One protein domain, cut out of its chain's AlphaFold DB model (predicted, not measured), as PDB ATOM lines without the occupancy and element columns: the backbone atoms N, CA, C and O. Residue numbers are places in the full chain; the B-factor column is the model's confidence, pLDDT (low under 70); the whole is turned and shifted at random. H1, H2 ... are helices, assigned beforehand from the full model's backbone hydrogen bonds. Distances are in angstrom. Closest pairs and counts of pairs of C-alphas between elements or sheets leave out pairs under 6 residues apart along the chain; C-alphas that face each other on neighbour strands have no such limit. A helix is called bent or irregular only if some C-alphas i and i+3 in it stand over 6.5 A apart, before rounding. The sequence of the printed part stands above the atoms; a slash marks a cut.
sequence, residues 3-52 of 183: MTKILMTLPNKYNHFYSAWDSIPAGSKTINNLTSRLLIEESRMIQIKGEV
ATOM      1  N   MET A   3       1.500 -28.856   6.950       73.50
ATOM      2  CA  MET A   3       1.542 -29.266   5.537       73.50
ATOM      3  C   MET A   3       1.626 -30.787   5.354       73.50
ATOM      4  O   MET A   3       0.911 -31.324   4.521       73.50
ATOM      5  N   THR A   4       2.416 -31.496   6.167       74.88
ATOM      6  CA  THR A   4       2.500 -32.966   6.111       74.88
ATOM      7  C   THR A   4       1.161 -33.631   6.422       74.88
ATOM      8  O   THR A   4       0.791 -34.578   5.741       74.88
ATOM      9  N   LYS A   5       0.394 -33.109   7.395       69.94
ATOM     10  CA  LYS A   5      -0.954 -33.619   7.694       69.94
ATOM     11  C   LYS A   5      -1.911 -33.398   6.521       69.94
ATOM     12  O   LYS A   5      -2.609 -34.331   6.157       69.94
ATOM     13  N   ILE A   6      -1.895 -32.207   5.912       76.56
ATOM     14  CA  ILE A   6      -2.700 -31.905   4.715       76.56
ATOM     15  C   ILE A   6      -2.354 -32.888   3.592       76.56
ATOM     16  O   ILE A   6      -3.250 -33.537   3.064       76.56
ATOM     17  N   LEU A   7      -1.063 -33.049   3.283       76.31
ATOM     18  CA  LEU A   7      -0.590 -33.971   2.251       76.31
ATOM     19  C   LEU A   7      -1.064 -35.403   2.519       76.31
ATOM     20  O   LEU A   7      -1.692 -35.976   1.648       76.31
ATOM     21  N   MET A   8      -0.884 -35.944   3.728       75.88
ATOM     22  CA  MET A   8      -1.323 -37.311   4.063       75.88
ATOM     23  C   MET A   8      -2.850 -37.521   4.034       75.88
ATOM     24  O   MET A   8      -3.297 -38.663   4.084       75.88
ATOM     25  N   THR A   9      -3.653 -36.455   3.951       80.19
ATOM     26  CA  THR A   9      -5.119 -36.532   3.792       80.19
ATOM     27  C   THR A   9      -5.609 -36.379   2.346       80.19
ATOM     28  O   THR A   9      -6.810 -36.495   2.104       80.19
ATOM     29  N   LEU A  10      -4.726 -36.123   1.373       76.75
ATOM     30  CA  LEU A  10      -5.129 -35.986  -0.030       76.75
ATOM     31  C   LEU A  10      -5.389 -37.368  -0.666       76.75
ATOM     32  O   LEU A  10      -4.533 -38.248  -0.566       76.75
ATOM     33  N   PRO A  11      -6.514 -37.571  -1.384       79.62
ATOM     34  CA  PRO A  11      -6.806 -38.851  -2.033       79.62
ATOM     35  C   PRO A  11      -5.799 -39.233  -3.132       79.62
ATOM     36  O   PRO A  11      -5.247 -38.368  -3.810       79.62
ATOM     37  N   ASN A  12      -5.666 -40.534  -3.412       75.56
ATOM     38  CA  ASN A  12      -4.719 -41.100  -4.394       75.56
ATOM     39  C   ASN A  12      -4.798 -40.489  -5.812       75.56
ATOM     40  O   ASN A  12      -3.825 -40.528  -6.562       75.56
ATOM     41  N   LYS A  13      -5.928 -39.875  -6.196       75.75
ATOM     42  CA  LYS A  13      -6.053 -39.144  -7.474       75.75
ATOM     43  C   LYS A  13      -5.062 -37.974  -7.610       75.75
ATOM     44  O   LYS A  13      -4.765 -37.562  -8.722       75.75
ATOM     45  N   TYR A  14      -4.500 -37.482  -6.503       79.19
ATOM     46  CA  TYR A  14      -3.464 -36.447  -6.490       79.19
ATOM     47  C   TYR A  14      -2.030 -37.015  -6.546       79.19
ATOM     48  O   TYR A  14      -1.091 -36.272  -6.299       79.19
ATOM     49  N   ASN A  15      -1.795 -38.290  -6.894       80.00
ATOM     50  CA  ASN A  15      -0.438 -38.873  -6.940       80.00
ATOM     51  C   ASN A  15       0.584 -38.044  -7.754       80.00
ATOM     52  O   ASN A  15       1.712 -37.848  -7.305       80.00
ATOM     53  N   HIS A  16       0.179 -37.463  -8.890       79.75
ATOM     54  CA  HIS A  16       1.035 -36.564  -9.686       79.75
ATOM     55  C   HIS A  16       1.434 -35.276  -8.940       79.75
ATOM     56  O   HIS A  16       2.527 -34.744  -9.152       79.75
ATOM     57  N   PHE A  17       0.581 -34.805  -8.025       82.75
ATOM     58  CA  PHE A  17       0.853 -33.659  -7.168       82.75
ATOM     59  C   PHE A  17       2.010 -33.926  -6.209       82.75
ATOM     60  O   PHE A  17       2.883 -33.072  -6.079       82.75
ATOM     61  N   TYR A  18       2.044 -35.095  -5.556       80.56
ATOM     62  CA  TYR A  18       3.094 -35.427  -4.588       80.56
ATOM     63  C   TYR A  18       4.474 -35.409  -5.251       80.56
ATOM     64  O   TYR A  18       5.360 -34.704  -4.774       80.56
ATOM     65  N   SER A  19       4.638 -36.053  -6.411       81.25
ATOM     66  CA  SER A  19       5.902 -36.034  -7.167       81.25
ATOM     67  C   SER A  19       6.341 -34.609  -7.539       81.25
ATOM     68  O   SER A  19       7.515 -34.245  -7.408       81.25
ATOM     69  N   ALA A  20       5.394 -33.763  -7.960       79.88
ATOM     70  CA  ALA A  20       5.646 -32.362  -8.299       79.88
ATOM     71  C   ALA A  20       5.857 -31.448  -7.074       79.88
ATOM     72  O   ALA A  20       6.419 -30.356  -7.217       79.88
ATOM     73  N   TRP A  21       5.389 -31.859  -5.891       84.56
ATOM     74  CA  TRP A  21       5.553 -31.160  -4.617       84.56
ATOM     75  C   TRP A  21       6.870 -31.527  -3.934       84.56
ATOM     76  O   TRP A  21       7.557 -30.648  -3.406       84.56
ATOM     77  N   ASP A  22       7.269 -32.797  -3.979       82.62
ATOM     78  CA  ASP A  22       8.500 -33.234  -3.335       82.62
ATOM     79  C   ASP A  22       9.758 -32.752  -4.041       82.62
ATOM     80  O   ASP A  22      10.724 -32.404  -3.359       82.62
ATOM     81  N   SER A  23       9.666 -32.556  -5.358       81.44
ATOM     82  CA  SER A  23      10.680 -31.915  -6.205       81.44
ATOM     83  C   SER A  23      10.898 -30.411  -5.927       81.44
ATOM     84  O   SER A  23      11.727 -29.779  -6.582       81.44
ATOM     85  N   ILE A  24      10.155 -29.789  -5.001       81.19
ATOM     86  CA  ILE A  24      10.308 -28.363  -4.654       81.19
ATOM     87  C   ILE A  24      11.407 -28.183  -3.585       81.19
ATOM     88  O   ILE A  24      11.378 -28.882  -2.572       81.19
ATOM     89  N   PRO A  25      12.317 -27.194  -3.708       82.06
ATOM     90  CA  PRO A  25      13.281 -26.863  -2.655       82.06
ATOM     91  C   PRO A  25      12.614 -26.512  -1.315       82.06
ATOM     92  O   PRO A  25      11.586 -25.834  -1.286       82.06
ATOM     93  N   ALA A  26      13.228 -26.903  -0.193       76.19
ATOM     94  CA  ALA A  26      12.638 -26.772   1.145       76.19
ATOM     95  C   ALA A  26      12.172 -25.342   1.496       76.19
ATOM     96  O   ALA A  26      11.066 -25.173   2.001       76.19
ATOM     97  N   GLY A  27      12.950 -24.308   1.144       78.88
ATOM     98  CA  GLY A  27      12.578 -22.899   1.363       78.88
ATOM     99  C   GLY A  27      11.322 -22.436   0.603       78.88
ATOM    100  O   GLY A  27      10.707 -21.440   0.974       78.88
ATOM    101  N   SER A  28      10.901 -23.185  -0.419       75.56
ATOM    102  CA  SER A  28       9.696 -22.927  -1.216       75.56
ATOM    103  C   SER A  28       8.517 -23.839  -0.848       75.56
ATOM    104  O   SER A  28       7.403 -23.601  -1.330       75.56
ATOM    105  N   LYS A  29       8.702 -24.845   0.027       80.12
ATOM    106  CA  LYS A  29       7.623 -25.692   0.575       80.12
ATOM    107  C   LYS A  29       6.832 -24.923   1.650       80.12
ATOM    108  O   LYS A  29       6.890 -25.228   2.837       80.12
ATOM    109  N   THR A  30       6.105 -23.887   1.224       83.38
ATOM    110  CA  THR A  30       5.257 -23.030   2.073       83.38
ATOM    111  C   THR A  30       3.772 -23.335   1.885       83.38
ATOM    112  O   THR A  30       3.355 -23.789   0.818       83.38
ATOM    113  N   ILE A  31       2.943 -23.029   2.892       70.56
ATOM    114  CA  ILE A  31       1.504 -23.342   2.847       70.56
ATOM    115  C   ILE A  31       0.783 -22.600   1.710       70.56
ATOM    116  O   ILE A  31      -0.089 -23.162   1.063       70.56
ATOM    117  N   ASN A  32       1.225 -21.380   1.380       71.56
ATOM    118  CA  ASN A  32       0.685 -20.604   0.263       71.56
ATOM    119  C   ASN A  32       0.983 -21.267  -1.093       71.56
ATOM    120  O   ASN A  32       0.118 -21.289  -1.968       71.56
ATOM    121  N   ASN A  33       2.188 -21.824  -1.271       73.38
ATOM    122  CA  ASN A  33       2.570 -22.553  -2.484       73.38
ATOM    123  C   ASN A  33       1.826 -23.898  -2.577       73.38
ATOM    124  O   ASN A  33       1.369 -24.264  -3.657       73.38
ATOM    125  N   LEU A  34       1.633 -24.584  -1.442       74.50
ATOM    126  CA  LEU A  34       0.822 -25.801  -1.351       74.50
ATOM    127  C   LEU A  34      -0.614 -25.525  -1.821       74.50
ATOM    128  O   LEU A  34      -1.053 -26.120  -2.801       74.50
ATOM    129  N   THR A  35      -1.305 -24.562  -1.202       72.50
ATOM    130  CA  THR A  35      -2.679 -24.180  -1.569       72.50
ATOM    131  C   THR A  35      -2.785 -23.719  -3.025       72.50
ATOM    132  O   THR A  35      -3.673 -24.165  -3.746       72.50
ATOM    133  N   SER A  36      -1.861 -22.872  -3.494       69.50
ATOM    134  CA  SER A  36      -1.882 -22.370  -4.878       69.50
ATOM    135  C   SER A  36      -1.728 -23.494  -5.902       69.50
ATOM    136  O   SER A  36      -2.418 -23.495  -6.920       69.50
ATOM    137  N   ARG A  37      -0.840 -24.463  -5.647       77.94
ATOM    138  CA  ARG A  37      -0.666 -25.615  -6.536       77.94
ATOM    139  C   ARG A  37      -1.846 -26.586  -6.448       77.94
ATOM    140  O   ARG A  37      -2.232 -27.109  -7.487       77.94
ATOM    141  N   LEU A  38      -2.433 -26.808  -5.268       77.25
ATOM    142  CA  LEU A  38      -3.603 -27.687  -5.115       77.25
ATOM    143  C   LEU A  38      -4.803 -27.174  -5.918       77.25
ATOM    144  O   LEU A  38      -5.387 -27.947  -6.668       77.25
ATOM    145  N   LEU A  39      -5.088 -25.868  -5.876       71.00
ATOM    146  CA  LEU A  39      -6.153 -25.245  -6.678       71.00
ATOM    147  C   LEU A  39      -5.930 -25.400  -8.198       71.00
ATOM    148  O   LEU A  39      -6.880 -25.564  -8.968       71.00
ATOM    149  N   ILE A  40      -4.669 -25.358  -8.648       75.62
ATOM    150  CA  ILE A  40      -4.306 -25.611 -10.053       75.62
ATOM    151  C   ILE A  40      -4.530 -27.086 -10.408       75.62
ATOM    152  O   ILE A  40      -5.059 -27.383 -11.480       75.62
ATOM    153  N   GLU A  41      -4.163 -28.008  -9.519       75.06
ATOM    154  CA  GLU A  41      -4.320 -29.443  -9.751       75.06
ATOM    155  C   GLU A  41      -5.792 -29.879  -9.712       75.06
ATOM    156  O   GLU A  41      -6.226 -30.649 -10.564       75.06
ATOM    157  N   GLU A  42      -6.604 -29.303  -8.825       72.31
ATOM    158  CA  GLU A  42      -8.068 -29.432  -8.841       72.31
ATOM    159  C   GLU A  42      -8.663 -28.939 -10.164       72.31
ATOM    160  O   GLU A  42      -9.464 -29.637 -10.785       72.31
ATOM    161  N   SER A  43      -8.210 -27.784 -10.660       66.69
ATOM    162  CA  SER A  43      -8.651 -27.244 -11.954       66.69
ATOM    163  C   SER A  43      -8.310 -28.170 -13.134       66.69
ATOM    164  O   SER A  43      -9.082 -28.247 -14.095       66.69
ATOM    165  N   ARG A  44      -7.186 -28.899 -13.060       74.06
ATOM    166  CA  ARG A  44      -6.786 -29.932 -14.035       74.06
ATOM    167  C   ARG A  44      -7.615 -31.209 -13.897       74.06
ATOM    168  O   ARG A  44      -8.068 -31.741 -14.903       74.06
ATOM    169  N   MET A  45      -7.877 -31.666 -12.675       65.75
ATOM    170  CA  MET A  45      -8.746 -32.822 -12.414       65.75
ATOM    171  C   MET A  45     -10.169 -32.584 -12.945       65.75
ATOM    172  O   MET A  45     -10.756 -33.476 -13.552       65.75
ATOM    173  N   ILE A  46     -10.687 -31.358 -12.808       64.81
ATOM    174  CA  ILE A  46     -11.978 -30.936 -13.378       64.81
ATOM    175  C   ILE A  46     -11.937 -30.881 -14.919       64.81
ATOM    176  O   ILE A  46     -12.957 -31.113 -15.560       64.81
ATOM    177  N   GLN A  47     -10.781 -30.613 -15.544       59.47
ATOM    178  CA  GLN A  47     -10.632 -30.773 -17.001       59.47
ATOM    179  C   GLN A  47     -10.729 -32.238 -17.423       59.47
ATOM    180  O   GLN A  47     -11.498 -32.546 -18.326       59.47
ATOM    181  N   ILE A  48     -10.008 -33.129 -16.742       58.50
ATOM    182  CA  ILE A  48      -9.932 -34.553 -17.095       58.50
ATOM    183  C   ILE A  48     -11.288 -35.254 -16.866       58.50
ATOM    184  O   ILE A  48     -11.758 -35.981 -17.739       58.50
ATOM    185  N   LYS A  49     -11.999 -34.952 -15.766       52.88
ATOM    186  CA  LYS A  49     -13.407 -35.372 -15.569       52.88
ATOM    187  C   LYS A  49     -14.394 -34.743 -16.569       52.88
ATOM    188  O   LYS A  49     -15.501 -35.243 -16.732       52.88
ATOM    189  N   GLY A  50     -14.021 -33.649 -17.232       43.50
ATOM    190  CA  GLY A  50     -14.818 -33.056 -18.308       43.50
ATOM    191  C   GLY A  50     -14.760 -33.849 -19.618       43.50
ATOM    192  O   GLY A  50     -15.670 -33.726 -20.434       43.50
ATOM    193  N   GLU A  51     -13.716 -34.660 -19.809       44.81
ATOM    194  CA  GLU A  51     -13.539 -35.550 -20.967       44.81
ATOM    195  C   GLU A  51     -14.041 -36.975 -20.666       44.81
ATOM    196  O   GLU A  51     -14.618 -37.623 -21.536       44.81
ATOM    197  N   VAL A  52     -13.911 -37.436 -19.415       44.12
ATOM    198  CA  VAL A  52     -14.504 -38.691 -18.918       44.12
ATOM    199  C   VAL A  52     -15.768 -38.364 -18.121       44.12
ATOM    200  O   VAL A  52     -15.704 -38.141 -16.915       44.12
TER     201      VAL A  52
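What this domain is: This is residues 3 to 52 of the 183 residues of an uncharacterized protein of Acyrthosiphon pisum (UniProt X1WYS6). A long helix, H3, makes the length of a rod; the shorter H2 folds back beside part of it as a helical hairpin, with little H1 near both. Residues 46 to 52 stick out free. The printed part has 50 residues with three named helices, H1, H2, H3, all helix, only just compact, close to loose: radius of gyration of the C-alphas 11.5 A, spans 37 by 17 by 16 A.

Where its parts are: H1, residues 3 to 8, begins at C-alpha 3 (1.542, -29.266, 5.537) and is 8.7 A long. H2, residues 12 to 22, measures 15.4 A and is irregular: C-alphas 13 and 16 are 7.9 A apart. H3, residues 31 to 51, measures 30.7 A and ends at C-alpha 51 (-13.539, -35.550, -20.967).

How they stand to each other: H1 is close to H2 but not clearly touching, closest C-alphas Leu 7 and Tyr 18, 7.9 A. H1 is likewise close to H3, Met 3 to Ile 31, 6.5 A between C-alphas. H2 touches H3, with residues 34 to 41 of H3 alone, opposite ways at a steep tilt of 41 degrees; the closest C-alphas, Phe 17 and Glu 41, are 7.2 A apart. In H1 and H3 every O i to N i+4 pair is within hydrogen-bond range; in H2, 4 of 7.

The domain as a whole: The C-alphas farthest apart, Gly 27 and Val 52, are 37.3 A apart. The printed part has no cut and no long link. Residues 5, 36, 43 and 45 to 52 have pLDDT under 70.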